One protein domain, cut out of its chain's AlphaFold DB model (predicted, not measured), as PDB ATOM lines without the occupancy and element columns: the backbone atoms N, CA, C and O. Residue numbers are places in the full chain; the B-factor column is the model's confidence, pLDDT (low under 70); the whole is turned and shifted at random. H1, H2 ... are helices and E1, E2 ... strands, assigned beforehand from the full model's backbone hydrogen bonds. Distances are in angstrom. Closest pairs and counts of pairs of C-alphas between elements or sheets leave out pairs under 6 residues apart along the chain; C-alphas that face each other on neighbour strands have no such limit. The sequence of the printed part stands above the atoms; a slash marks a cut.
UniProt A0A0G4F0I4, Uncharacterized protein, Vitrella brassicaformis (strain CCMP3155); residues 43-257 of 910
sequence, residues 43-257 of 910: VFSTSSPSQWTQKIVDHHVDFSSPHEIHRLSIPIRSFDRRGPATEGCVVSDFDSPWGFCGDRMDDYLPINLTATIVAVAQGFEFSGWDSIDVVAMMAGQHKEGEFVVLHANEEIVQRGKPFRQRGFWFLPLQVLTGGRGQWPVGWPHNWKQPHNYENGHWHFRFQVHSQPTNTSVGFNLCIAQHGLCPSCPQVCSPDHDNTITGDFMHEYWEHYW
ATOM      1  N   VAL A  43     343.315 350.322 329.292       89.81
ATOM      2  CA  VAL A  43     342.380 349.312 329.800       89.81
ATOM      3  C   VAL A  43     342.887 347.943 329.400       89.81
ATOM      4  O   VAL A  43     343.181 347.714 328.224       89.81
ATOM      5  N   PHE A  44     342.913 347.030 330.365       92.38
ATOM      6  CA  PHE A  44     343.149 345.614 330.140       92.38
ATOM      7  C   PHE A  44     341.909 344.820 330.540       92.38
ATOM      8  O   PHE A  44     341.401 344.999 331.642       92.38
ATOM      9  N   SER A  45     341.453 343.915 329.676       94.19
ATOM     10  CA  SER A  45     340.395 342.960 330.017       94.19
ATOM     11  C   SER A  45     340.671 341.593 329.399       94.19
ATOM     12  O   SER A  45     341.597 341.418 328.597       94.19
ATOM     13  N   THR A  46     339.898 340.585 329.793       96.25
ATOM     14  CA  THR A  46     339.973 339.239 329.218       96.25
ATOM     15  C   THR A  46     338.600 338.583 329.259       96.25
ATOM     16  O   THR A  46     337.957 338.571 330.302       96.25
ATOM     17  N   SER A  47     338.141 338.025 328.138       96.69
ATOM     18  CA  SER A  47     336.866 337.292 328.060       96.69
ATOM     19  C   SER A  47     336.909 336.205 326.981       96.69
ATOM     20  O   SER A  47     337.799 336.211 326.132       96.69
ATOM     21  N   SER A  48     335.979 335.247 327.021       97.00
ATOM     22  CA  SER A  48     335.898 334.153 326.042       97.00
ATOM     23  C   SER A  48     334.767 334.390 325.033       97.00
ATOM     24  O   SER A  48     333.655 334.674 325.480       97.00
ATOM     25  N   PRO A  49     334.980 334.232 323.710       96.88
ATOM     26  CA  PRO A  49     333.908 334.357 322.718       96.88
ATOM     27  C   PRO A  49     332.698 333.448 322.962       96.88
ATOM     28  O   PRO A  49     331.569 333.847 322.691       96.88
ATOM     29  N   SER A  50     332.920 332.273 323.555       96.06
ATOM     30  CA  SER A  50     331.874 331.358 324.037       96.06
ATOM     31  C   SER A  50     330.891 331.978 325.049       96.06
ATOM     32  O   SER A  50     329.782 331.475 325.216       96.06
ATOM     33  N   GLN A  51     331.276 333.074 325.713       95.88
ATOM     34  CA  GLN A  51     330.504 333.788 326.740       95.88
ATOM     35  C   GLN A  51     329.979 335.154 326.261       95.88
ATOM     36  O   GLN A  51     329.341 335.878 327.024       95.88
ATOM     37  N   TRP A  52     330.284 335.550 325.025       95.62
ATOM     38  CA  TRP A  52     329.947 336.868 324.489       95.62
ATOM     39  C   TRP A  52     328.482 336.978 324.050       95.62
ATOM     40  O   TRP A  52     327.841 336.005 323.649       95.62
ATOM     41  N   THR A  53     327.947 338.200 324.068       92.75
ATOM     42  CA  THR A  53     326.552 338.454 323.698       92.75
ATOM     43  C   THR A  53     326.352 338.284 322.193       92.75
ATOM     44  O   THR A  53     326.884 339.054 321.388       92.75
ATOM     45  N   GLN A  54     325.551 337.288 321.811       92.31
ATOM     46  CA  GLN A  54     325.047 337.118 320.448       92.31
ATOM     47  C   GLN A  54     323.995 338.195 320.152       92.31
ATOM     48  O   GLN A  54     323.107 338.450 320.965       92.31
ATOM     49  N   LYS A  55     324.058 338.816 318.973       87.38
ATOM     50  CA  LYS A  55     323.061 339.799 318.514       87.38
ATOM     51  C   LYS A  55     321.731 339.140 318.122       87.38
ATOM     52  O   LYS A  55     320.685 339.778 318.187       87.38
ATOM     53  N   ILE A  56     321.797 337.892 317.664       87.38
ATOM     54  CA  ILE A  56     320.679 337.075 317.190       87.38
ATOM     55  C   ILE A  56     320.900 335.691 317.789       87.38
ATOM     56  O   ILE A  56     321.981 335.131 317.621       87.38
ATOM     57  N   VAL A  57     319.914 335.165 318.518       88.12
ATOM     58  CA  VAL A  57     320.079 333.920 319.288       88.12
ATOM     59  C   VAL A  57     320.302 332.727 318.360       88.12
ATOM     60  O   VAL A  57     321.212 331.942 318.589       88.12
ATOM     61  N   ASP A  58     319.543 332.651 317.267       89.69
ATOM     62  CA  ASP A  58     319.534 331.512 316.338       89.69
ATOM     63  C   ASP A  58     320.656 331.560 315.282       89.69
ATOM     64  O   ASP A  58     320.770 330.668 314.438       89.69
ATOM     65  N   HIS A  59     321.465 332.626 315.268       88.25
ATOM     66  CA  HIS A  59     322.475 332.907 314.239       88.25
ATOM     67  C   HIS A  59     323.818 333.268 314.888       88.25
ATOM     68  O   HIS A  59     324.254 334.424 314.891       88.25
ATOM     69  N   HIS A  60     324.465 332.244 315.443       94.00
ATOM     70  CA  HIS A  60     325.806 332.324 316.016       94.00
ATOM     71  C   HIS A  60     326.871 332.664 314.965       94.00
ATOM     72  O   HIS A  60     326.787 332.236 313.816       94.00
ATOM     73  N   VAL A  61     327.913 333.383 315.386       95.31
ATOM     74  CA  VAL A  61     329.147 333.533 314.599       95.31
ATOM     75  C   VAL A  61     329.921 332.210 314.610       95.31
ATOM     76  O   VAL A  61     330.296 331.732 315.679       95.31
ATOM     77  N   ASP A  62     330.184 331.624 313.441       96.00
ATOM     78  CA  ASP A  62     330.987 330.408 313.314       96.00
ATOM     79  C   ASP A  62     332.489 330.716 313.324       96.00
ATOM     80  O   ASP A  62     333.079 331.122 312.320       96.00
ATOM     81  N   PHE A  63     333.138 330.429 314.449       96.12
ATOM     82  CA  PHE A  63     334.592 330.511 314.583       96.12
ATOM     83  C   PHE A  63     335.337 329.450 313.743       96.12
ATOM     84  O   PHE A  63     336.549 329.558 313.585       96.12
ATOM     85  N   SER A  64     334.676 328.439 313.164       96.62
ATOM     86  CA  SER A  64     335.337 327.482 312.259       96.62
ATOM     87  C   SER A  64     335.595 328.062 310.860       96.62
ATOM     88  O   SER A  64     336.601 327.719 310.235       96.62
ATOM     89  N   SER A  65     334.773 329.033 310.442       92.94
ATOM     90  CA  SER A  65     334.825 329.735 309.151       92.94
ATOM     91  C   SER A  65     335.188 331.225 309.318       92.94
ATOM     92  O   SER A  65     334.453 332.113 308.875       92.94
ATOM     93  N   PRO A  66     336.333 331.568 309.944       91.19
ATOM     94  CA  PRO A  66     336.660 332.954 310.265       91.19
ATOM     95  C   PRO A  66     336.899 333.801 309.005       91.19
ATOM     96  O   PRO A  66     336.694 335.009 309.035       91.19
ATOM     97  N   HIS A  67     337.232 333.183 307.867       88.56
ATOM     98  CA  HIS A  67     337.326 333.852 306.566       88.56
ATOM     99  C   HIS A  67     336.003 334.500 306.100       88.56
ATOM    100  O   HIS A  67     336.026 335.404 305.265       88.56
ATOM    101  N   GLU A  68     334.858 334.095 306.664       90.06
ATOM    102  CA  GLU A  68     333.555 334.730 306.434       90.06
ATOM    103  C   GLU A  68     333.304 335.954 307.330       90.06
ATOM    104  O   GLU A  68     332.309 336.668 307.146       90.06
ATOM    105  N   ILE A  69     334.187 336.237 308.297       89.75
ATOM    106  CA  ILE A  69     334.140 337.461 309.103       89.75
ATOM    107  C   ILE A  69     334.416 338.633 308.164       89.75
ATOM    108  O   ILE A  69     335.512 338.812 307.640       89.75
ATOM    109  N   HIS A  70     333.410 339.472 307.955       86.81
ATOM    110  CA  HIS A  70     333.551 340.644 307.095       86.81
ATOM    111  C   HIS A  70     334.107 341.848 307.861       86.81
ATOM    112  O   HIS A  70     334.697 342.756 307.264       86.81
ATOM    113  N   ARG A  71     333.894 341.880 309.181       86.06
ATOM    114  CA  ARG A  71     334.047 343.080 309.999       86.06
ATOM    115  C   ARG A  71     334.445 342.739 311.432       86.06
ATOM    116  O   ARG A  71     333.690 342.077 312.142       86.06
ATOM    117  N   LEU A  72     335.567 343.306 311.867       90.31
ATOM    118  CA  LEU A  72     335.791 343.621 313.276       90.31
ATOM    119  C   LEU A  72     335.314 345.055 313.525       90.31
ATOM    120  O   LEU A  72     335.411 345.923 312.651       90.31
ATOM    121  N   SER A  73     334.752 345.308 314.700       87.69
ATOM    122  CA  SER A  73     334.225 346.624 315.060       87.69
ATOM    123  C   SER A  73     334.345 346.880 316.551       87.69
ATOM    124  O   SER A  73     334.074 345.983 317.345       87.69
ATOM    125  N   ILE A  74     334.727 348.102 316.913       90.06
ATOM    126  CA  ILE A  74     334.825 348.558 318.298       90.06
ATOM    127  C   ILE A  74     333.821 349.706 318.489       90.06
ATOM    128  O   ILE A  74     334.110 350.842 318.093       90.06
ATOM    129  N   PRO A  75     332.600 349.419 318.994       87.44
ATOM    130  CA  PRO A  75     331.703 350.442 319.531       87.44
ATOM    131  C   PRO A  75     332.324 351.168 320.724       87.44
ATOM    132  O   PRO A  75     332.981 350.554 321.567       87.44
ATOM    133  N   ILE A  76     332.014 352.458 320.826       87.75
ATOM    134  CA  ILE A  76     332.244 353.269 322.020       87.75
ATOM    135  C   ILE A  76     330.952 353.324 322.840       87.75
ATOM    136  O   ILE A  76     329.875 353.613 322.309       87.75
ATOM    137  N   ARG A  77     331.068 353.075 324.144       87.06
ATOM    138  CA  ARG A  77     329.977 353.058 325.125       87.06
ATOM    139  C   ARG A  77     330.113 354.209 326.113       87.06
ATOM    140  O   ARG A  77     331.221 354.517 326.550       87.06
ATOM    141  N   SER A  78     328.989 354.787 326.530       87.38
ATOM    142  CA  SER A  78     328.963 355.624 327.730       87.38
ATOM    143  C   SER A  78     329.171 354.764 328.976       87.38
ATOM    144  O   SER A  78     328.655 353.644 329.066       87.38
ATOM    145  N   PHE A  79     329.901 355.291 329.957       84.81
ATOM    146  CA  PHE A  79     330.066 354.622 331.249       84.81
ATOM    147  C   PHE A  79     330.084 355.581 332.450       84.81
ATOM    148  O   PHE A  79     330.542 355.242 333.537       84.81
ATOM    149  N   ASP A  80     329.596 356.811 332.271       76.88
ATOM    150  CA  ASP A  80     329.633 357.867 333.295       76.88
ATOM    151  C   ASP A  80     328.347 357.990 334.127       76.88
ATOM    152  O   ASP A  80     328.229 358.892 334.956       76.88
ATOM    153  N   ARG A  81     327.378 357.093 333.900       76.06
ATOM    154  CA  ARG A  81     326.058 357.054 334.560       76.06
ATOM    155  C   ARG A  81     325.177 358.296 334.326       76.06
ATOM    156  O   ARG A  81     324.172 358.466 335.014       76.06
ATOM    157  N   ARG A  82     325.513 359.183 333.375       69.25
ATOM    158  CA  ARG A  82     324.762 360.433 333.138       69.25
ATOM    159  C   ARG A  82     323.723 360.292 332.024       69.25
ATOM    160  O   ARG A  82     324.001 360.575 330.859       69.25
ATOM    161  N   GLY A  83     322.494 359.943 332.394       61.94
ATOM    162  CA  GLY A  83     321.335 360.054 331.507       61.94
ATOM    163  C   GLY A  83     320.151 359.169 331.907       61.94
ATOM    164  O   GLY A  83     320.265 358.372 332.834       61.94
ATOM    165  N   PRO A  84     319.007 359.301 331.210       52.59
ATOM    166  CA  PRO A  84     317.903 358.343 331.285       52.59
ATOM    167  C   PRO A  84     318.165 357.081 330.444       52.59
ATOM    168  O   PRO A  84     317.499 356.068 330.634       52.59
ATOM    169  N   ALA A  85     319.120 357.138 329.509       53.03
ATOM    170  CA  ALA A  85     319.685 355.955 328.877       53.03
ATOM    171  C   ALA A  85     320.648 355.274 329.860       53.03
ATOM    172  O   ALA A  85     321.439 355.949 330.522       53.03
ATOM    173  N   THR A  86     320.567 353.949 329.952       58.06
ATOM    174  CA  THR A  86     321.397 353.133 330.842       58.06
ATOM    175  C   THR A  86     322.889 353.267 330.531       58.06
ATOM    176  O   THR A  86     323.281 353.589 329.406       58.06
ATOM    177  N   GLU A  87     323.727 352.939 331.520       59.88
ATOM    178  CA  GLU A  87     325.137 352.594 331.293       59.88
ATOM    179  C   GLU A  87     325.262 351.630 330.104       59.88
ATOM    180  O   GLU A  87     324.421 350.744 329.927       59.88
ATOM    181  N   GLY A  88     326.270 351.835 329.254       67.44
ATOM    182  CA  GLY A  88     326.414 351.065 328.022       67.44
ATOM    183  C   GLY A  88     325.589 351.577 326.831       67.44
ATOM    184  O   GLY A  88     325.501 350.869 325.825       67.44
ATOM    185  N   CYS A  89     325.004 352.784 326.858       77.81
ATOM    186  CA  CYS A  89     324.462 353.366 325.622       77.81
ATOM    187  C   CYS A  89     325.587 353.631 324.603       77.81
ATOM    188  O   CYS A  89     326.679 354.077 324.964       77.81
ATOM    189  N   VAL A  90     325.345 353.337 323.324       78.31
ATOM    190  CA  VAL A  90     326.362 353.480 322.268       78.31
ATOM    191  C   VAL A  90     326.447 354.942 321.828       78.31
ATOM    192  O   VAL A  90     325.421 355.597 321.618       78.31
ATOM    193  N   VAL A  91     327.659 355.485 321.693       77.31
ATOM    194  CA  VAL A  91     327.884 356.929 321.478       77.31
ATOM    195  C   VAL A  91     328.074 357.264 319.989       77.31
ATOM    196  O   VAL A  91     329.056 357.879 319.572       77.31
ATOM    197  N   SER A  92     327.165 356.771 319.146       69.44
ATOM    198  CA  SER A  92     327.490 356.478 317.742       69.44
ATOM    199  C   SER A  92     326.295 356.517 316.777       69.44
ATOM    200  O   SER A  92     325.379 355.717 316.933       69.44
ATOM    201  N   ASP A  93     326.329 357.366 315.739       58.78
ATOM    202  CA  ASP A  93     325.260 357.537 314.718       58.78
ATOM    203  C   ASP A  93     325.034 356.288 313.794       58.78
ATOM    204  O   ASP A  93     324.544 356.433 312.674       58.78
ATOM    205  N   PHE A  94     325.422 355.064 314.178       54.12
ATOM    206  CA  PHE A  94     324.977 353.840 313.480       54.12
ATOM    207  C   PHE A  94     323.599 353.441 314.017       54.12
ATOM    208  O   PHE A  94     323.358 353.605 315.213       54.12
ATOM    209  N   ASP A  95     322.731 352.872 313.176       52.47
ATOM    210  CA  ASP A  95     321.355 352.483 313.526       52.47
ATOM    211  C   ASP A  95     321.300 351.295 314.512       52.47
ATOM    212  O   ASP A  95     320.953 350.159 314.178       52.47
ATOM    213  N   SER A  96     321.689 351.558 315.758       50.62
ATOM    214  CA  SER A  96     321.530 350.667 316.899       50.62
ATOM    215  C   SER A  96     320.083 350.742 317.395       50.62
ATOM    216  O   SER A  96     319.651 351.819 317.805       50.62
ATOM    217  N   PRO A  97     319.330 349.625 317.441       50.09
ATOM    218  CA  PRO A  97     318.035 349.590 318.124       50.09
ATOM    219  C   PRO A  97     318.182 349.666 319.657       50.09
ATOM    220  O   PRO A  97     317.197 349.842 320.368       50.09
ATOM    221  N   TRP A  98     319.411 349.533 320.169       55.62
ATOM    222  CA  TRP A  98     319.766 349.633 321.584       55.62
ATOM    223  C   TRP A  98     320.250 351.040 321.922       55.62
ATOM    224  O   TRP A  98     320.931 351.656 321.100       55.62
ATOM    225  N   GLY A  99     319.935 351.499 323.141       63.12
ATOM    226  CA  GLY A  99     320.137 352.860 323.653       63.12
ATOM    227  C   GLY A  99     321.287 353.638 323.010       63.12
ATOM    228  O   GLY A  99     322.457 353.287 323.164       63.12
ATOM    229  N   PHE A 100     320.936 354.712 322.307       73.06
ATOM    230  CA  PHE A 100     321.850 355.566 321.554       73.06
ATOM    231  C   PHE A 100     321.940 356.946 322.214       73.06
ATOM    232  O   PHE A 100     320.925 357.620 322.383       73.06
ATOM    233  N   CYS A 101     323.156 357.373 322.556       79.56
ATOM    234  CA  CYS A 101     323.434 358.656 323.212       79.56
ATOM    235  C   CYS A 101     324.054 359.667 322.231       79.56
ATOM    236  O   CYS A 101     325.148 360.197 322.437       79.56
ATOM    237  N   GLY A 102     323.364 359.893 321.107       76.44
ATOM    238  CA  GLY A 102     323.809 360.755 320.003       76.44
ATOM    239  C   GLY A 102     323.871 362.250 320.310       76.44
ATOM    240  O   GLY A 102     324.567 363.002 319.630       76.44
ATOM    241  N   ASP A 103     323.134 362.678 321.328       80.62
ATOM    242  CA  ASP A 103     323.188 364.006 321.941       80.62
ATOM    243  C   ASP A 103     324.480 364.231 322.740       80.62
ATOM    244  O   ASP A 103     324.890 365.373 322.930       80.62
ATOM    245  N   ARG A 104     325.145 363.143 323.152       83.25
ATOM    246  CA  ARG A 104     326.365 363.146 323.967       83.25
ATOM    247  C   ARG A 104     327.644 362.801 323.206       83.25
ATOM    248  O   ARG A 104     328.690 362.680 323.829       83.25
ATOM    249  N   MET A 105     327.609 362.668 321.876       83.69
ATOM    250  CA  MET A 105     328.803 362.355 321.063       83.69
ATOM    251  C   MET A 105     329.992 363.282 321.335       83.69
ATOM    252  O   MET A 105     331.136 362.832 321.311       83.69
ATOM    253  N   ASP A 106     329.714 364.544 321.644       86.75
ATOM    254  CA  ASP A 106     330.700 365.587 321.928       86.75
ATOM    255  C   ASP A 106     331.467 365.357 323.253       86.75
ATOM    256  O   ASP A 106     332.567 365.883 323.416       86.75
ATOM    257  N   ASP A 107     330.941 364.534 324.173       86.75
ATOM    258  CA  ASP A 107     331.639 364.141 325.407       86.75
ATOM    259  C   ASP A 107     332.743 363.090 325.147       86.75
ATOM    260  O   ASP A 107     333.675 362.972 325.944       86.75
ATOM    261  N   TYR A 108     332.656 362.332 324.043       87.94
ATOM    262  CA  TYR A 108     333.483 361.139 323.778       87.94
ATOM    263  C   TYR A 108     334.299 361.207 322.481       87.94
ATOM    264  O   TYR A 108     335.309 360.521 322.370       87.94
ATOM    265  N   LEU A 109     333.877 362.002 321.491       89.44
ATOM    266  CA  LEU A 109     334.484 362.066 320.159       89.44
ATOM    267  C   LEU A 109     335.004 363.480 319.834       89.44
ATOM    268  O   LEU A 109     334.310 364.451 320.129       89.44
ATOM    269  N   PRO A 110     336.152 363.626 319.142       90.00
ATOM    270  CA  PRO A 110     336.994 362.560 318.601       90.00
ATOM    271  C   PRO A 110     337.859 361.882 319.674       90.00
ATOM    272  O   PRO A 110     338.441 362.554 320.523       90.00
ATOM    273  N   ILE A 111     337.986 360.557 319.587       89.69
ATOM    274  CA  ILE A 111     338.909 359.761 320.407       89.69
ATOM    275  C   ILE A 111     339.981 359.132 319.514       89.69
ATOM    276  O   ILE A 111     339.678 358.584 318.456       89.69
ATOM    277  N   ASN A 112     341.239 359.233 319.934       91.50
ATOM    278  CA  ASN A 112     342.384 358.586 319.303       91.50
ATOM    279  C   ASN A 112     342.839 357.443 320.212       91.50
ATOM    280  O   ASN A 112     343.177 357.693 321.374       91.50
ATOM    281  N   LEU A 113     342.817 356.209 319.709       92.75
ATOM    282  CA  LEU A 113     343.145 355.027 320.507       92.75
ATOM    283  C   LEU A 113     343.938 353.983 319.724       92.75
ATOM    284  O   LEU A 113     343.700 353.768 318.537       92.75
ATOM    285  N   THR A 114     344.811 353.266 320.430       93.56
ATOM    286  CA  THR A 114     345.398 352.008 319.959       93.56
ATOM    287  C   THR A 114     344.702 350.841 320.646       93.56
ATOM    288  O   THR A 114     344.831 350.683 321.858       93.56
ATOM    289  N   ALA A 115     344.024 349.974 319.890       93.94
ATOM    290  CA  ALA A 115     343.614 348.669 320.413       93.94
ATOM    291  C   ALA A 115     344.649 347.613 320.021       93.94
ATOM    292  O   ALA A 115     345.049 347.533 318.861       93.94
ATOM    293  N   THR A 116     345.057 346.778 320.975       95.06
ATOM    294  CA  THR A 116     345.728 345.497 320.723       95.06
ATOM    295  C   THR A 116     344.840 344.382 321.270       95.06
ATOM    296  O   THR A 116     344.398 344.470 322.414       95.06
ATOM    297  N   ILE A 117     344.558 343.356 320.471       95.88
ATOM    298  CA  ILE A 117     343.721 342.216 320.860       95.88
ATOM    299  C   ILE A 117     344.436 340.931 320.458       95.88
ATOM    300  O   ILE A 117     344.799 340.759 319.291       95.88
ATOM    301  N   VAL A 118     344.627 340.037 321.425       96.81
ATOM    302  CA  VAL A 118     345.285 338.737 321.247       96.81
ATOM    303  C   VAL A 118     344.314 337.630 321.625       96.81
ATOM    304  O   VAL A 118     343.728 337.669 322.704       96.81
ATOM    305  N   ALA A 119     344.149 336.646 320.747       97.75
ATOM    306  CA  ALA A 119     343.407 335.431 321.042       97.75
ATOM    307  C   ALA A 119     344.382 334.345 321.502       97.75
ATOM    308  O   ALA A 119     345.325 334.013 320.784       97.75
ATOM    309  N   VAL A 120     344.126 333.784 322.681       98.12
ATOM    310  CA  VAL A 120     344.806 332.617 323.248       98.12
ATOM    311  C   VAL A 120     343.804 331.467 323.269       98.12
ATOM    312  O   VAL A 120     342.660 331.632 323.691       98.12
ATOM    313  N   ALA A 121     344.200 330.303 322.771       98.31
ATOM    314  CA  ALA A 121     343.325 329.148 322.668       98.31
ATOM    315  C   ALA A 121     343.069 328.473 324.026       98.31
ATOM    316  O   ALA A 121     343.841 328.588 324.978       98.31
ATOM    317  N   GLN A 122     341.978 327.715 324.099       98.25
ATOM    318  CA  GLN A 122     341.602 326.913 325.255       98.25
ATOM    319  C   GLN A 122     342.750 325.974 325.663       98.25
ATOM    320  O   GLN A 122     343.191 325.143 324.871       98.25
ATOM    321  N   GLY A 123     343.216 326.103 326.909       97.94
ATOM    322  CA  GLY A 123     344.323 325.311 327.458       97.94
ATOM    323  C   GLY A 123     345.726 325.888 327.230       97.94
ATOM    324  O   GLY A 123     346.687 325.291 327.708       97.94
ATOM    325  N   PHE A 124     345.857 327.032 326.553       98.06
ATOM    326  CA  PHE A 124     347.124 327.749 326.390       98.06
ATOM    327  C   PHE A 124     347.213 328.942 327.354       98.06
ATOM    328  O   PHE A 124     346.204 329.532 327.739       98.06
ATOM    329  N   GLU A 125     348.436 329.301 327.743       97.38
ATOM    330  CA  GLU A 125     348.713 330.469 328.585       97.38
ATOM    331  C   GLU A 125     349.128 331.669 327.729       97.38
ATOM    332  O   GLU A 125     349.970 331.540 326.837       97.38
ATOM    333  N   PHE A 126     348.584 332.844 328.040       97.62
ATOM    334  CA  PHE A 126     348.946 334.115 327.414       97.62
ATOM    335  C   PHE A 126     350.429 334.444 327.623       97.62
ATOM    336  O   PHE A 126     350.934 334.354 328.740       97.62
ATOM    337  N   SER A 127     351.128 334.847 326.561       96.31
ATOM    338  CA  SER A 127     352.540 335.249 326.618       96.31
ATOM    339  C   SER A 127     352.813 336.450 327.541       96.31
ATOM    340  O   SER A 127     353.880 336.530 328.150       96.31
ATOM    341  N   GLY A 128     351.833 337.347 327.707       96.00
ATOM    342  CA  GLY A 128     351.937 338.550 328.535       96.00
ATOM    343  C   GLY A 128     352.388 339.777 327.737       96.00
ATOM    344  O   GLY A 128     353.216 339.682 326.831       96.00
ATOM    345  N   TRP A 129     351.834 340.946 328.081       94.56
ATOM    346  CA  TRP A 129     351.861 342.155 327.240       94.56
ATOM    347  C   TRP A 129     353.248 342.673 326.839       94.56
ATOM    348  O   TRP A 129     353.356 343.303 325.786       94.56
ATOM    349  N   ASP A 130     354.278 342.390 327.638       92.19
ATOM    350  CA  ASP A 130     355.663 342.823 327.408       92.19
ATOM    351  C   ASP A 130     356.434 341.916 326.431       92.19
ATOM    352  O   ASP A 130     357.491 342.297 325.933       92.19
ATOM    353  N   SER A 131     355.914 340.717 326.142       90.69
ATOM    354  CA  SER A 131     356.539 339.741 325.232       90.69
ATOM    355  C   SER A 131     355.961 339.753 323.810       90.69
ATOM    356  O   SER A 131     356.514 339.130 322.902       90.69
ATOM    357  N   ILE A 132     354.863 340.486 323.599       89.44
ATOM    358  CA  ILE A 132     354.167 340.597 322.314       89.44
ATOM    359  C   ILE A 132     354.941 341.549 321.395       89.44
ATOM    360  O   ILE A 132     354.655 342.750 321.334       89.44
ATOM    361  N   ASP A 133     355.862 341.007 320.598       91.44
ATOM    362  CA  ASP A 133     356.257 341.669 319.353       91.44
ATOM    363  C   ASP A 133     355.092 341.567 318.357       91.44
ATOM    364  O   ASP A 133     354.918 340.596 317.616       91.44
ATOM    365  N   VAL A 134     354.266 342.612 318.359       88.69
ATOM    366  CA  VAL A 134     353.090 342.729 317.498       88.69
ATOM    367  C   VAL A 134     353.469 342.658 316.011       88.69
ATOM    368  O   VAL A 134     352.698 342.139 315.205       88.69
ATOM    369  N   VAL A 135     354.654 343.149 315.628       88.06
ATOM    370  CA  VAL A 135     355.120 343.150 314.233       88.06
ATOM    371  C   VAL A 135     355.520 341.738 313.813       88.06
ATOM    372  O   VAL A 135     355.116 341.292 312.739       88.06
ATOM    373  N   ALA A 136     356.237 341.009 314.671       87.31
ATOM    374  CA  ALA A 136     356.572 339.604 314.453       87.31
ATOM    375  C   ALA A 136     355.309 338.728 314.375       87.31
ATOM    376  O   ALA A 136     355.137 337.962 313.422       87.31
ATOM    377  N   MET A 137     354.362 338.893 315.305       87.44
ATOM    378  CA  MET A 137     353.121 338.107 315.325       87.44
ATOM    379  C   MET A 137     352.227 338.376 314.103       87.44
ATOM    380  O   MET A 137     351.690 337.426 313.531       87.44
ATOM    381  N   MET A 138     352.125 339.628 313.633       82.75
ATOM    382  CA  MET A 138     351.442 339.973 312.367       82.75
ATOM    383  C   MET A 138     352.235 339.581 311.103       82.75
ATOM    384  O   MET A 138     351.705 339.668 309.995       82.75
ATOM    385  N   ALA A 139     353.485 339.132 311.245       86.50
ATOM    386  CA  ALA A 139     354.250 338.453 310.199       86.50
ATOM    387  C   ALA A 139     354.149 336.913 310.294       86.50
ATOM    388  O   ALA A 139     354.849 336.203 309.571       86.50
ATOM    389  N   GLY A 140     353.291 336.385 311.178       86.44
ATOM    390  CA  GLY A 140     353.105 334.951 311.409       86.44
ATOM    391  C   GLY A 140     354.075 334.317 312.412       86.44
ATOM    392  O   GLY A 140     354.009 333.111 312.619       86.44
ATOM    393  N   GLN A 141     354.946 335.094 313.063       89.56
ATOM    394  CA  GLN A 141     355.838 334.613 314.124       89.56
ATOM    395  C   GLN A 141     355.130 334.688 315.482       89.56
ATOM    396  O   GLN A 141     355.458 335.515 316.329       89.56
ATOM    397  N   HIS A 142     354.109 333.853 315.663       89.62
ATOM    398  CA  HIS A 142     353.337 333.771 316.900       89.62
ATOM    399  C   HIS A 142     353.650 332.496 317.699       89.62
ATOM    400  O   HIS A 142     354.135 331.503 317.156       89.62
ATOM    401  N   LYS A 143     353.397 332.539 319.012       93.44
ATOM    402  CA  LYS A 143     353.501 331.386 319.918       93.44
ATOM    403  C   LYS A 143     352.376 330.390 319.605       93.44
ATOM    404  O   LYS A 143     351.278 330.795 319.240       93.44
ATOM    405  N   GLU A 144     352.633 329.091 319.750       95.56
ATOM    406  CA  GLU A 144     351.598 328.067 319.550       95.56
ATOM    407  C   GLU A 144     350.371 328.340 320.440       95.56
ATOM    408  O   GLU A 144     350.513 328.664 321.620       95.56
ATOM    409  N   GLY A 145     349.172 328.244 319.854       96.56
ATOM    410  CA  GLY A 145     347.912 328.552 320.530       96.56
ATOM    411  C   GLY A 145     347.650 330.036 320.823       96.56
ATOM    412  O   GLY A 145     346.725 330.324 321.578       96.56
ATOM    413  N   GLU A 146     348.403 330.983 320.254       96.94
ATOM    414  CA  GLU A 146     348.245 332.426 320.499       96.94
ATOM    415  C   GLU A 146     348.433 333.242 319.204       96.94
ATOM    416  O   GLU A 146     349.373 332.992 318.459       96.94
ATOM    417  N   PHE A 147     347.585 334.241 318.909       96.00
ATOM    418  CA  PHE A 147     347.815 335.168 317.780       96.00
ATOM    419  C   PHE A 147     347.185 336.562 317.969       96.00
ATOM    420  O   PHE A 147     346.185 336.735 318.668       96.00
ATOM    421  N   VAL A 148     347.755 337.577 317.304       95.00
ATOM    422  CA  VAL A 148     347.211 338.949 317.282       95.00
ATOM    423  C   VAL A 148     346.010 339.016 316.336       95.00
ATOM    424  O   VAL A 148     346.166 338.988 315.114       95.00
ATOM    425  N   VAL A 149     344.810 339.165 316.899       94.06
ATOM    426  CA  VAL A 149     343.574 339.415 316.139       94.06
ATOM    427  C   VAL A 149     343.492 340.871 315.690       94.06
ATOM    428  O   VAL A 149     342.915 341.173 314.652       94.06
ATOM    429  N   LEU A 150     344.044 341.807 316.460       92.56
ATOM    430  CA  LEU A 150     343.993 343.218 316.098       92.56
ATOM    431  C   LEU A 150     345.169 343.993 316.672       92.56
ATOM    432  O   LEU A 150     345.453 343.903 317.862       92.56
ATOM    433  N   HIS A 151     345.783 344.829 315.840       92.50
ATOM    434  CA  HIS A 151     346.529 345.987 316.300       92.50
ATOM    435  C   HIS A 151     346.395 347.140 315.302       92.50
ATOM    436  O   HIS A 151     346.810 347.009 314.151       92.50
ATOM    437  N   ALA A 152     345.832 348.268 315.735       89.81
ATOM    438  CA  ALA A 152     345.920 349.533 315.004       89.81
ATOM    439  C   ALA A 152     345.715 350.733 315.939       89.81
ATOM    440  O   ALA A 152     345.135 350.587 317.016       89.81
ATOM    441  N   ASN A 153     346.181 351.900 315.485       90.75
ATOM    442  CA  ASN A 153     346.051 353.210 316.126       90.75
ATOM    443  C   ASN A 153     345.142 354.096 315.255       90.75
ATOM    444  O   ASN A 153     345.480 354.342 314.093       90.75
ATOM    445  N   GLU A 154     343.979 354.501 315.769       88.94
ATOM    446  CA  GLU A 154     342.850 355.001 314.972       88.94
ATOM    447  C   GLU A 154     342.114 356.187 315.625       88.94
ATOM    448  O   GLU A 154     341.821 356.203 316.821       88.94
ATOM    449  N   GLU A 155     341.748 357.165 314.786       88.25
ATOM    450  CA  GLU A 155     341.003 358.377 315.152       88.25
ATOM    451  C   GLU A 155     339.496 358.177 314.890       88.25
ATOM    452  O   GLU A 155     338.998 358.394 313.776       88.25
ATOM    453  N   ILE A 156     338.748 357.792 315.926       84.19
ATOM    454  CA  ILE A 156     337.290 357.633 315.868       84.19
ATOM    455  C   ILE A 156     336.652 359.013 316.025       84.19
ATOM    456  O   ILE A 156     336.572 359.575 317.117       84.19
ATOM    457  N   VAL A 157     336.221 359.590 314.904       80.00
ATOM    458  CA  VAL A 157     335.823 361.001 314.859       80.00
ATOM    459  C   VAL A 157     334.359 361.281 315.166       80.00
ATOM    460  O   VAL A 157     333.440 360.509 314.881       80.00
ATOM    461  N   GLN A 158     334.175 362.502 315.651       65.69
ATOM    462  CA  GLN A 158     332.921 363.236 315.707       65.69
ATOM    463  C   GLN A 158     332.351 363.492 314.289       65.69
ATOM    464  O   GLN A 158     333.004 363.263 313.266       65.69
ATOM    465  N   ARG A 159     331.097 363.956 314.219       50.97
ATOM    466  CA  ARG A 159     330.316 364.124 312.976       50.97
ATOM    467  C   ARG A 159     331.052 364.894 311.867       50.97
ATOM    468  O   ARG A 159     331.568 365.981 312.088       50.97
ATOM    469  N   GLY A 160     330.990 364.369 310.640       48.19
ATOM    470  CA  GLY A 160     331.426 365.071 309.422       48.19
ATOM    471  C   GLY A 160     332.011 364.147 308.352       48.19
ATOM    472  O   GLY A 160     331.723 364.315 307.169       48.19
ATOM    473  N   LYS A 161     332.752 363.107 308.762       53.22
ATOM    474  CA  LYS A 161     333.138 361.998 307.869       53.22
ATOM    475  C   LYS A 161     331.881 361.178 307.464       53.22
ATOM    476  O   LYS A 161     330.873 361.209 308.192       53.22
ATOM    477  N   PRO A 162     331.888 360.483 306.303       53.69
ATOM    478  CA  PRO A 162     330.746 359.694 305.827       53.69
ATOM    479  C   PRO A 162     330.281 358.656 306.860       53.69
ATOM    480  O   PRO A 162     331.075 358.158 307.650       53.69
ATOM    481  N   PHE A 163     328.982 358.331 306.839       51.38
ATOM    482  CA  PHE A 163     328.215 357.689 307.926       51.38
ATOM    483  C   PHE A 163     328.846 356.462 308.624       51.38
ATOM    484  O   PHE A 163     328.536 356.200 309.781       51.38
ATOM    485  N   ARG A 164     329.749 355.720 307.973       52.38
ATOM    486  CA  ARG A 164     330.303 354.443 308.456       52.38
ATOM    487  C   ARG A 164     331.508 354.561 309.415       52.38
ATOM    488  O   ARG A 164     332.348 353.675 309.381       52.38
ATOM    489  N   GLN A 165     331.649 355.628 310.212       52.84
ATOM    490  CA  GLN A 165     332.776 355.803 311.170       52.84
ATOM    491  C   GLN A 165     332.436 356.614 312.445       52.84
ATOM    492  O   GLN A 165     333.329 357.035 313.176       52.84
ATOM    493  N   ARG A 166     331.158 356.905 312.717       61.06
ATOM    494  CA  ARG A 166     330.769 357.826 313.801       61.06
ATOM    495  C   ARG A 166     330.543 357.073 315.112       61.06
ATOM    496  O   ARG A 166     329.546 356.370 315.235       61.06
ATOM    497  N   GLY A 167     331.459 357.206 316.073       55.38
ATOM    498  CA  GLY A 167     331.397 356.516 317.378       55.38
ATOM    499  C   GLY A 167     331.631 354.997 317.335       55.38
ATOM    500  O   GLY A 167     331.529 354.317 318.353       55.38
ATOM    501  N   PHE A 168     331.970 354.473 316.159       68.06
ATOM    502  CA  PHE A 168     332.458 353.119 315.938       68.06
ATOM    503  C   PHE A 168     333.763 353.217 315.167       68.06
ATOM    504  O   PHE A 168     333.800 353.837 314.097       68.06
ATOM    505  N   TRP A 169     334.786 352.505 315.625       71.00
ATOM    506  CA  TRP A 169     335.807 352.043 314.698       71.00
ATOM    507  C   TRP A 169     335.299 350.790 313.986       71.00
ATOM    508  O   TRP A 169     334.797 349.852 314.610       71.00
ATOM    509  N   PHE A 170     335.428 350.776 312.663       71.94
ATOM    510  CA  PHE A 170     335.165 349.612 311.834       71.94
ATOM    511  C   PHE A 170     336.427 349.254 311.067       71.94
ATOM    512  O   PHE A 170     336.953 350.086 310.329       71.94
ATOM    513  N   LEU A 171     336.836 347.993 311.170       72.94
ATOM    514  CA  LEU A 171     337.903 347.426 310.368       72.94
ATOM    515  C   LEU A 171     337.307 346.350 309.450       72.94
ATOM    516  O   LEU A 171     337.059 345.221 309.891       72.94
ATOM    517  N   PRO A 172     337.026 346.678 308.175       70.56
ATOM    518  CA  PRO A 172     336.649 345.674 307.195       70.56
ATOM    519  C   PRO A 172     337.869 344.786 306.955       70.56
ATOM    520  O   PRO A 172     338.931 345.299 306.594       70.56
ATOM    521  N   LEU A 173     337.742 343.466 307.094       74.25
ATOM    522  CA  LEU A 173     338.893 342.578 306.873       74.25
ATOM    523  C   LEU A 173     339.372 342.632 305.412       74.25
ATOM    524  O   LEU A 173     340.562 342.517 305.130       74.25
ATOM    525  N   GLN A 174     338.479 342.984 304.484       68.38
ATOM    526  CA  GLN A 174     338.806 343.341 303.099       68.38
ATOM    527  C   GLN A 174     339.865 344.464 302.975       68.38
ATOM    528  O   GLN A 174     340.592 344.497 301.987       68.38
ATOM    529  N   VAL A 175     339.995 345.366 303.959       66.25
ATOM    530  CA  VAL A 175     341.014 346.436 303.969       66.25
ATOM    531  C   VAL A 175     342.357 345.934 304.503       66.25
ATOM    532  O   VAL A 175     343.377 346.199 303.868       66.25
ATOM    533  N   LEU A 176     342.374 345.160 305.601       65.69
ATOM    534  CA  LEU A 176     343.602 344.505 306.095       65.69
ATOM    535  C   LEU A 176     344.234 343.614 305.019       65.69
ATOM    536  O   LEU A 176     345.442 343.637 304.804       65.69
ATOM    537  N   THR A 177     343.394 342.878 304.296       64.88
ATOM    538  CA  THR A 177     343.780 341.952 303.221       64.88
ATOM    539  C   THR A 177     344.078 342.649 301.878       64.88
ATOM    540  O   THR A 177     344.064 342.024 300.813       64.88
ATOM    541  N   GLY A 178     344.323 343.968 301.895       64.38
ATOM    542  CA  GLY A 178     344.748 344.756 300.732       64.38
ATOM    543  C   GLY A 178     343.738 344.811 299.580       64.38
ATOM    544  O   GLY A 178     344.137 344.996 298.431       64.38
ATOM    545  N   GLY A 179     342.450 344.594 299.857       64.38
ATOM    546  CA  GLY A 179     341.382 344.482 298.859       64.38
ATOM    547  C   GLY A 179     341.361 343.156 298.090       64.38
ATOM    548  O   GLY A 179     340.556 343.009 297.175       64.38
ATOM    549  N   ARG A 180     342.234 342.196 298.425       64.62
ATOM    550  CA  ARG A 180     342.404 340.936 297.676       64.62
ATOM    551  C   ARG A 180     341.702 339.729 298.300       64.62
ATOM    552  O   ARG A 180     341.789 338.642 297.741       64.62
ATOM    553  N   GLY A 181     341.098 339.883 299.480       64.44
ATOM    554  CA  GLY A 181     340.587 338.756 300.274       64.44
ATOM    555  C   GLY A 181     341.684 337.833 300.829       64.44
ATOM    556  O   GLY A 181     341.379 336.793 301.402       64.44
ATOM    557  N   GLN A 182     342.963 338.199 300.675       70.50
ATOM    558  CA  GLN A 182     344.110 337.446 301.189       70.50
ATOM    559  C   GLN A 182     344.203 337.584 302.712       70.50
ATOM    560  O   GLN A 182     344.813 338.535 303.195       70.50
ATOM    561  N   TRP A 183     343.559 336.648 303.419       79.12
ATOM    562  CA  TRP A 183     343.504 336.475 304.881       79.12
ATOM    563  C   TRP A 183     344.778 336.945 305.616       79.12
ATOM    564  O   TRP A 183     345.874 336.658 305.124       79.12
ATOM    565  N   PRO A 184     344.677 337.656 306.763       82.06
ATOM    566  CA  PRO A 184     345.846 338.224 307.435       82.06
ATOM    567  C   PRO A 184     346.922 337.173 307.728       82.06
ATOM    568  O   PRO A 184     346.643 336.104 308.274       82.06
ATOM    569  N   VAL A 185     348.165 337.480 307.351       81.88
ATOM    570  CA  VAL A 185     349.295 336.551 307.485       81.88
ATOM    571  C   VAL A 185     349.521 336.246 308.966       81.88
ATOM    572  O   VAL A 185     349.805 337.142 309.753       81.88
ATOM    573  N   GLY A 186     349.376 334.976 309.342       85.50
ATOM    574  CA  GLY A 186     349.484 334.529 310.732       85.50
ATOM    575  C   GLY A 186     348.157 334.329 311.467       85.50
ATOM    576  O   GLY A 186     348.186 333.806 312.574       85.50
ATOM    577  N   TRP A 187     347.000 334.668 310.890       92.31
ATOM    578  CA  TRP A 187     345.717 334.216 311.446       92.31
ATOM    579  C   TRP A 187     345.444 332.760 311.032       92.31
ATOM    580  O   TRP A 187     345.553 332.445 309.843       92.31
ATOM    581  N   PRO A 188     345.013 331.874 311.950       93.62
ATOM    582  CA  PRO A 188     344.576 330.531 311.579       93.62
ATOM    583  C   PRO A 188     343.398 330.570 310.592       93.62
ATOM    584  O   PRO A 188     342.553 331.466 310.653       93.62
ATOM    585  N   HIS A 189     343.320 329.592 309.684       93.19
ATOM    586  CA  HIS A 189     342.210 329.472 308.722       93.19
ATOM    587  C   HIS A 189     340.893 328.992 309.354       93.19
ATOM    588  O   HIS A 189     339.839 329.129 308.739       93.19
ATOM    589  N   ASN A 190     340.965 328.446 310.568       95.38
ATOM    590  CA  ASN A 190     339.869 327.956 311.392       95.38
ATOM    591  C   ASN A 190     340.213 328.337 312.845       95.38
ATOM    592  O   ASN A 190     341.343 328.118 313.275       95.38
ATOM    593  N   TRP A 191     339.297 328.955 313.594       96.44
ATOM    594  CA  TRP A 191     339.533 329.367 314.989       96.44
ATOM    595  C   TRP A 191     339.016 328.348 316.022       96.44
ATOM    596  O   TRP A 191     339.058 328.611 317.222       96.44
ATOM    597  N   LYS A 192     338.567 327.167 315.579       97.56
ATOM    598  CA  LYS A 192     338.273 325.995 316.421       97.56
ATOM    599  C   LYS A 192     339.334 324.885 316.304       97.56
ATOM    600  O   LYS A 192     339.359 324.003 317.159       97.56
ATOM    601  N   GLN A 193     340.177 324.894 315.262       96.31
ATOM    602  CA  GLN A 193     341.169 323.844 314.969       96.31
ATOM    603  C   GLN A 193     342.479 324.410 314.375       96.31
ATOM    604  O   GLN A 193     342.416 325.310 313.539       96.31
ATOM    605  N   PRO A 194     343.668 323.868 314.724       96.25
ATOM    606  CA  PRO A 194     343.896 322.774 315.678       96.25
ATOM    607  C   PRO A 194     343.709 323.198 317.144       96.25
ATOM    608  O   PRO A 194     343.515 322.342 318.001       96.25
ATOM    609  N   HIS A 195     343.716 324.503 317.426       97.75
ATOM    610  CA  HIS A 195     343.461 325.064 318.752       97.75
ATOM    611  C   HIS A 195     342.116 325.806 318.768       97.75
ATOM    612  O   HIS A 195     341.734 326.427 317.775       97.75
ATOM    613  N   ASN A 196     341.403 325.753 319.896       97.88
ATOM    614  CA  ASN A 196     340.073 326.342 320.031       97.88
ATOM    615  C   ASN A 196     340.135 327.737 320.675       97.88
ATOM    616  O   ASN A 196     340.278 327.860 321.888       97.88
ATOM    617  N   TYR A 197     340.001 328.786 319.866       97.75
ATOM    618  CA  TYR A 197     339.983 330.186 320.302       97.75
ATOM    619  C   TYR A 197     338.573 330.707 320.629       97.75
ATOM    620  O   TYR A 197     338.452 331.784 321.208       97.75
ATOM    621  N   GLU A 198     337.511 329.966 320.298       97.25
ATOM    622  CA  GLU A 198     336.118 330.273 320.673       97.25
ATOM    623  C   GLU A 198     335.887 330.035 322.172       97.25
ATOM    624  O   GLU A 198     335.359 330.897 322.871       97.25
ATOM    625  N   ASN A 199     336.373 328.899 322.680       97.94
ATOM    626  CA  ASN A 199     336.430 328.565 324.107       97.94
ATOM    627  C   ASN A 199     337.741 329.033 324.774       97.94
ATOM    628  O   ASN A 199     338.040 328.650 325.906       97.94
ATOM    629  N   GLY A 200     338.553 329.807 324.051       97.81
ATOM    630  CA  GLY A 200     339.806 330.382 324.532       97.81
ATOM    631  C   GLY A 200     339.608 331.689 325.299       97.81
ATOM    632  O   GLY A 200     338.480 332.109 325.569       97.81
ATOM    633  N   HIS A 201     340.712 332.362 325.613       98.06
ATOM    634  CA  HIS A 201     340.726 333.677 326.247       98.06
ATOM    635  C   HIS A 201     341.219 334.732 325.261       98.06
ATOM    636  O   HIS A 201     342.277 334.603 324.652       98.06
ATOM    637  N   TRP A 202     340.434 335.790 325.086       97.88
ATOM    638  CA  TRP A 202     340.813 336.938 324.276       97.88
ATOM    639  C   TRP A 202     341.209 338.066 325.214       97.88
ATOM    640  O   TRP A 202     340.415 338.481 326.058       97.88
ATOM    641  N   HIS A 203     342.447 338.526 325.074       96.81
ATOM    642  CA  HIS A 203     343.052 339.558 325.899       96.81
ATOM    643  C   HIS A 203     343.006 340.886 325.148       96.81
ATOM    644  O   HIS A 203     343.444 340.983 323.998       96.81
ATOM    645  N   PHE A 204     342.477 341.913 325.805       95.94
ATOM    646  CA  PHE A 204     342.269 343.240 325.235       95.94
ATOM    647  C   PHE A 204     343.199 344.246 325.906       95.94
ATOM    648  O   PHE A 204     343.323 344.245 327.129       95.94
ATOM    649  N   ARG A 205     343.815 345.123 325.109       94.94
ATOM    650  CA  ARG A 205     344.556 346.307 325.555       94.94
ATOM    651  C   ARG A 205     344.094 347.509 324.740       94.94
ATOM    652  O   ARG A 205     344.504 347.655 323.588       94.94
ATOM    653  N   PHE A 206     343.261 348.362 325.325       93.69
ATOM    654  CA  PHE A 206     342.853 349.638 324.730       93.69
ATOM    655  C   PHE A 206     343.674 350.767 325.352       93.69
ATOM    656  O   PHE A 206     343.610 350.970 326.559       93.69
ATOM    657  N   GLN A 207     344.443 351.493 324.546       93.25
ATOM    658  CA  GLN A 207     345.226 352.651 324.970       93.25
ATOM    659  C   GLN A 207     344.602 353.924 324.395       93.25
ATOM    660  O   GLN A 207     344.528 354.050 323.174       93.25
ATOM    661  N   VAL A 208     344.168 354.866 325.236       92.25
ATOM    662  CA  VAL A 208     343.508 356.103 324.772       92.25
ATOM    663  C   VAL A 208     344.473 357.282 324.801       92.25
ATOM    664  O   VAL A 208     344.686 357.904 325.837       92.25
ATOM    665  N   HIS A 209     345.045 357.612 323.643       92.00
ATOM    666  CA  HIS A 209     346.013 358.709 323.493       92.00
ATOM    667  C   HIS A 209     345.378 360.089 323.689       92.00
ATOM    668  O   HIS A 209     346.019 361.006 324.197       92.00
ATOM    669  N   SER A 210     344.115 360.254 323.281       91.00
ATOM    670  CA  SER A 210     343.345 361.481 323.523       91.00
ATOM    671  C   SER A 210     341.842 361.254 323.369       91.00
ATOM    672  O   SER A 210     341.424 360.635 322.394       91.00
ATOM    673  N   GLN A 211     341.038 361.845 324.252       90.19
ATOM    674  CA  GLN A 211     339.573 361.957 324.159       90.19
ATOM    675  C   GLN A 211     339.154 363.396 324.542       90.19
ATOM    676  O   GLN A 211     339.956 364.090 325.174       90.19
ATOM    677  N   PRO A 212     337.962 363.902 324.165       89.75
ATOM    678  CA  PRO A 212     337.663 365.336 324.262       89.75
ATOM    679  C   PRO A 212     337.299 365.794 325.683       89.75
ATOM    680  O   PRO A 212     337.396 366.982 325.986       89.75
ATOM    681  N   THR A 213     336.885 364.872 326.560       89.31
ATOM    682  CA  THR A 213     336.554 365.136 327.967       89.31
ATOM    683  C   THR A 213     337.003 363.967 328.849       89.31
ATOM    684  O   THR A 213     337.178 362.856 328.352       89.31
ATOM    685  N   ASN A 214     337.109 364.160 330.167       87.00
ATOM    686  CA  ASN A 214     337.386 363.077 331.131       87.00
ATOM    687  C   ASN A 214     336.128 362.239 331.455       87.00
ATOM    688  O   ASN A 214     335.907 361.856 332.600       87.00
ATOM    689  N   THR A 215     335.250 362.005 330.482       88.56
ATOM    690  CA  THR A 215     334.042 361.194 330.684       88.56
ATOM    691  C   THR A 215     334.378 359.703 330.596       88.56
ATOM    692  O   THR A 215     335.121 359.285 329.707       88.56
ATOM    693  N   SER A 216     333.842 358.905 331.528       88.88
ATOM    694  CA  SER A 216     334.059 357.454 331.593       88.88
ATOM    695  C   SER A 216     333.534 356.753 330.338       88.88
ATOM    696  O   SER A 216     332.358 356.904 329.998       88.88
ATOM    697  N   VAL A 217     334.383 355.967 329.681       89.38
ATOM    698  CA  VAL A 217     334.140 355.370 328.362       89.38
ATOM    699  C   VAL A 217     334.382 353.861 328.388       89.38
ATOM    700  O   VAL A 217     335.346 353.397 328.989       89.38
ATOM    701  N   GLY A 218     333.499 353.097 327.743       90.62
ATOM    702  CA  GLY A 218     333.630 351.648 327.572       90.62
ATOM    703  C   GLY A 218     333.861 351.240 326.116       90.62
ATOM    704  O   GLY A 218     333.440 351.942 325.193       90.62
ATOM    705  N   PHE A 219     334.476 350.076 325.909       90.75
ATOM    706  CA  PHE A 219     334.715 349.485 324.588       90.75
ATOM    707  C   PHE A 219     334.146 348.057 324.523       90.75
ATOM    708  O   PHE A 219     334.292 347.296 325.468       90.75
ATOM    709  N   ASN A 220     333.551 347.641 323.403       90.00
ATOM    710  CA  ASN A 220     333.413 346.205 323.096       90.00
ATOM    711  C   ASN A 220     334.297 345.881 321.888       90.00
ATOM    712  O   ASN A 220     334.503 346.744 321.039       90.00
ATOM    713  N   LEU A 221     334.707 344.624 321.720       92.88
ATOM    714  CA  LEU A 221     334.922 344.077 320.380       92.88
ATOM    715  C   LEU A 221     333.636 343.390 319.922       92.88
ATOM    716  O   LEU A 221     333.100 342.547 320.632       92.88
ATOM    717  N   CYS A 222     333.184 343.695 318.710       92.69
ATOM    718  CA  CYS A 222     332.133 342.960 318.017       92.69
ATOM    719  C   CYS A 222     332.664 342.379 316.700       92.69
ATOM    720  O   CYS A 222     333.202 343.112 315.860       92.69
ATOM    721  N   ILE A 223     332.450 341.079 316.505       93.19
ATOM    722  CA  ILE A 223     332.783 340.309 315.298       93.19
ATOM    723  C   ILE A 223     331.491 340.080 314.510       93.19
ATOM    724  O   ILE A 223     330.488 339.712 315.117       93.19
ATOM    725  N   ALA A 224     331.490 340.293 313.188       91.94
ATOM    726  CA  ALA A 224     330.322 340.030 312.341       91.94
ATOM    727  C   ALA A 224     330.667 339.304 311.026       91.94
ATOM    728  O   ALA A 224     331.614 339.677 310.322       91.94
ATOM    729  N   GLN A 225     329.859 338.295 310.686       91.25
ATOM    730  CA  GLN A 225     329.975 337.469 309.474       91.25
ATOM    731  C   GLN A 225     328.970 337.868 308.385       91.25
ATOM    732  O   GLN A 225     328.042 338.637 308.623       91.25
ATOM    733  N   HIS A 226     329.208 337.386 307.162       84.94
ATOM    734  CA  HIS A 226     328.373 337.562 305.960       84.94
ATOM    735  C   HIS A 226     328.001 339.016 305.565       84.94
ATOM    736  O   HIS A 226     327.148 339.234 304.705       84.94
ATOM    737  N   GLY A 227     328.670 340.035 306.122       72.94
ATOM    738  CA  GLY A 227     328.684 341.398 305.577       72.94
ATOM    739  C   GLY A 227     328.175 342.495 306.511       72.94
ATOM    740  O   GLY A 227     328.570 342.598 307.671       72.94
ATOM    741  N   LEU A 228     327.367 343.398 305.948       66.81
ATOM    742  CA  LEU A 228     326.844 344.604 306.611       66.81
ATOM    743  C   LEU A 228     325.341 344.508 306.928       66.81
ATOM    744  O   LEU A 228     324.714 345.527 307.212       66.81
ATOM    745  N   CYS A 229     324.740 343.319 306.831       74.19
ATOM    746  CA  CYS A 229     323.295 343.172 306.963       74.19
ATOM    747  C   CYS A 229     322.822 343.334 308.425       74.19
ATOM    748  O   CYS A 229     323.512 342.898 309.350       74.19
ATOM    749  N   PRO A 230     321.645 343.942 308.683       71.44
ATOM    750  CA  PRO A 230     321.125 344.082 310.046       71.44
ATOM    751  C   PRO A 230     320.903 342.737 310.749       71.44
ATOM    752  O   PRO A 230     321.089 342.655 311.962       71.44
ATOM    753  N   SER A 231     320.566 341.696 309.985       82.06
ATOM    754  CA  SER A 231     320.317 340.316 310.420       82.06
ATOM    755  C   SER A 231     321.551 339.401 310.360       82.06
ATOM    756  O   SER A 231     321.409 338.183 310.417       82.06
ATOM    757  N   CYS A 232     322.756 339.952 310.193       88.81
ATOM    758  CA  CYS A 232     323.980 339.154 310.083       88.81
ATOM    759  C   CYS A 232     324.407 338.610 311.463       88.81
ATOM    760  O   CYS A 232     324.273 339.348 312.450       88.81
ATOM    761  N   PRO A 233     324.972 337.383 311.543       93.25
ATOM    762  CA  PRO A 233     325.588 336.862 312.758       93.25
ATOM    763  C   PRO A 233     326.599 337.863 313.307       93.25
ATOM    764  O   PRO A 233     327.511 338.306 312.598       93.25
ATOM    765  N   GLN A 234     326.416 338.251 314.566       92.62
ATOM    766  CA  GLN A 234     327.306 339.169 315.260       92.62
ATOM    767  C   GLN A 234     327.392 338.783 316.732       92.62
ATOM    768  O   GLN A 234     326.366 338.609 317.386       92.62
ATOM    769  N   VAL A 235     328.614 338.728 317.254       94.50
ATOM    770  CA  VAL A 235     328.913 338.405 318.651       94.50
ATOM    771  C   VAL A 235     329.806 339.498 319.248       94.50
ATOM    772  O   VAL A 235     330.695 340.004 318.556       94.50
ATOM    773  N   CYS A 236     329.547 339.914 320.491       93.44
ATOM    774  CA  CYS A 236     330.202 341.063 321.130       93.44
ATOM    775  C   CYS A 236     330.717 340.758 322.543       93.44
ATOM    776  O   CYS A 236     329.966 340.255 323.379       93.44
ATOM    777  N   SER A 237     331.964 341.143 322.827       94.62
ATOM    778  CA  SER A 237     332.552 341.085 324.171       94.62
ATOM    779  C   SER A 237     331.756 341.927 325.179       94.62
ATOM    780  O   SER A 237     331.128 342.912 324.772       94.62
ATOM    781  N   PRO A 238     331.819 341.622 326.488       87.56
ATOM    782  CA  PRO A 238     331.310 342.528 327.519       87.56
ATOM    783  C   PRO A 238     331.949 343.923 327.410       87.56
ATOM    784  O   PRO A 238     333.108 344.064 327.005       87.56
ATOM    785  N   ASP A 239     331.172 344.954 327.749       72.19
ATOM    786  CA  ASP A 239     331.611 346.352 327.847       72.19
ATOM    787  C   ASP A 239     332.063 346.721 329.257       72.19
ATOM    788  O   ASP A 239     333.068 347.412 329.379       72.19
ATOM    789  N   HIS A 240     331.367 346.261 330.303       68.88
ATOM    790  CA  HIS A 240     331.671 346.607 331.701       68.88
ATOM    791  C   HIS A 240     333.156 346.421 332.077       68.88
ATOM    792  O   HIS A 240     333.751 347.314 332.680       68.88
ATOM    793  N   ASP A 241     333.774 345.311 331.654       71.38
ATOM    794  CA  ASP A 241     335.184 344.975 331.926       71.38
ATOM    795  C   ASP A 241     336.192 345.827 331.127       71.38
ATOM    796  O   ASP A 241     337.396 345.770 331.358       71.38
ATOM    797  N   ASN A 242     335.710 346.598 330.150       74.00
ATOM    798  CA  ASN A 242     336.497 347.357 329.182       74.00
ATOM    799  C   ASN A 242     336.342 348.874 329.389       74.00
ATOM    800  O   ASN A 242     336.238 349.632 328.421       74.00
ATOM    801  N   THR A 243     336.287 349.320 330.646       79.19
ATOM    802  CA  THR A 243     335.916 350.696 331.001       79.19
ATOM    803  C   THR A 243     337.078 351.523 331.543       79.19
ATOM    804  O   THR A 243     337.754 351.162 332.501       79.19
ATOM    805  N   ILE A 244     337.274 352.697 330.942       78.94
ATOM    806  CA  ILE A 244     338.020 353.807 331.533       78.94
ATOM    807  C   ILE A 244     337.049 354.590 332.412       78.94
ATOM    808  O   ILE A 244     336.025 355.068 331.920       78.94
ATOM    809  N   THR A 245     337.379 354.798 333.686       81.44
ATOM    810  CA  THR A 245     336.668 355.771 334.526       81.44
ATOM    811  C   THR A 245     337.280 357.165 334.377       81.44
ATOM    812  O   THR A 245     338.491 357.322 334.220       81.44
ATOM    813  N   GLY A 246     336.444 358.204 334.440       74.12
ATOM    814  CA  GLY A 246     336.899 359.597 334.410       74.12
ATOM    815  C   GLY A 246     337.845 359.961 335.560       74.12
ATOM    816  O   GLY A 246     338.728 360.801 335.390       74.12
ATOM    817  N   ASP A 247     337.705 359.278 336.697       76.62
ATOM    818  CA  ASP A 247     338.577 359.440 337.861       76.62
ATOM    819  C   ASP A 247     339.969 358.839 337.595       76.62
ATOM    820  O   ASP A 247     340.974 359.510 337.823       76.62
ATOM    821  N   PHE A 248     340.045 357.642 336.991       76.31
ATOM    822  CA  PHE A 248     341.316 357.039 336.565       76.31
ATOM    823  C   PHE A 248     342.019 357.874 335.487       76.31
ATOM    824  O   PHE A 248     343.235 358.033 335.536       76.31
ATOM    825  N   MET A 249     341.272 358.479 334.553       73.62
ATOM    826  CA  MET A 249     341.840 359.466 333.619       73.62
ATOM    827  C   MET A 249     342.490 360.630 334.368       73.62
ATOM    828  O   MET A 249     343.590 361.048 334.018       73.62
ATOM    829  N   HIS A 250     341.808 361.174 335.377       75.56
ATOM    830  CA  HIS A 250     342.291 362.328 336.128       75.56
ATOM    831  C   HIS A 250     343.573 362.003 336.905       75.56
ATOM    832  O   HIS A 250     344.545 362.747 336.785       75.56
ATOM    833  N   GLU A 251     343.587 360.886 337.634       78.06
ATOM    834  CA  GLU A 251     344.741 360.410 338.404       78.06
ATOM    835  C   GLU A 251     345.926 360.061 337.491       78.06
ATOM    836  O   GLU A 251     347.051 360.497 337.741       78.06
ATOM    837  N   TYR A 252     345.679 359.355 336.379       80.00
ATOM    838  CA  TYR A 252     346.714 359.016 335.401       80.00
ATOM    839  C   TYR A 252     347.353 360.265 334.786       80.00
ATOM    840  O   TYR A 252     348.580 360.361 334.711       80.00
ATOM    841  N   TRP A 253     346.543 361.247 334.368       79.06
ATOM    842  CA  TRP A 253     347.070 362.491 333.808       79.06
ATOM    843  C   TRP A 253     347.834 363.310 334.849       79.06
ATOM    844  O   TRP A 253     348.907 363.808 334.520       79.06
ATOM    845  N   GLU A 254     347.349 363.435 336.088       82.00
ATOM    846  CA  GLU A 254     348.095 364.142 337.138       82.00
ATOM    847  C   GLU A 254     349.423 363.449 337.460       82.00
ATOM    848  O   GLU A 254     350.459 364.115 337.494       82.00
ATOM    849  N   HIS A 255     349.443 362.119 337.601       82.88
ATOM    850  CA  HIS A 255     350.683 361.370 337.800       82.88
ATOM    851  C   HIS A 255     351.657 361.561 336.626       82.88
ATOM    852  O   HIS A 255     352.838 361.832 336.845       82.88
ATOM    853  N   TYR A 256     351.182 361.459 335.380       81.06
ATOM    854  CA  TYR A 256     352.015 361.646 334.190       81.06
ATOM    855  C   TYR A 256     352.583 363.071 334.089       81.06
ATOM    856  O   TYR A 256     353.768 363.243 333.800       81.06
ATOM    857  N   TRP A 257     351.774 364.104 334.350       83.50
ATOM    858  CA  TRP A 257     352.248 365.493 334.346       83.50
ATOM    859  C   TRP A 257     353.235 365.773 335.483       83.50
ATOM    860  O   TRP A 257     354.209 366.491 335.258       83.50
TER     861      TRP A 257
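This is residues 43 to 257 of the 910 residues of an uncharacterized protein of Vitrella brassicaformis (strain CCMP3155) (UniProt A0A0G4F0I4). This sandwich has little regular structure: antiparallel sheets E1 E6 E3 E4 and branched E2 E5 E7 E8 E9 face each other, strands crossed; residues 251-257 of H4 stick out. Four named helices and nine strands hold 85 of 215 printed residues, class mixed. It is compact, radius of gyration of the C-alphas 17.1 A, spanning 46 by 42 by 31 A.

Residues are E1 43-47, E2 69-78, H1 105-108, E3 111-120, H2 134-137, E4 146-156, E5 168-172, H3 173-176, E6 201-210, E7 217-219, E8 222-225, E9 234-236 and H4 246-257; C-alpha 43 is at (342.380, 349.312, 329.800), C-alpha 257 at (352.248, 365.493, 334.346).

Within hydrogen-bond range are N 43 of E1 and O 206 of E6, 2.8 A; N 74 of E2 and O 169 of E5, 2.9 A; and every O i to N i+4 pair of H4. H2 is over E4; H1 and H3 only graze E2's sheet.

The printed part has no cut; the H3-E6 link is long; residues 158-168 are under pLDDT 70.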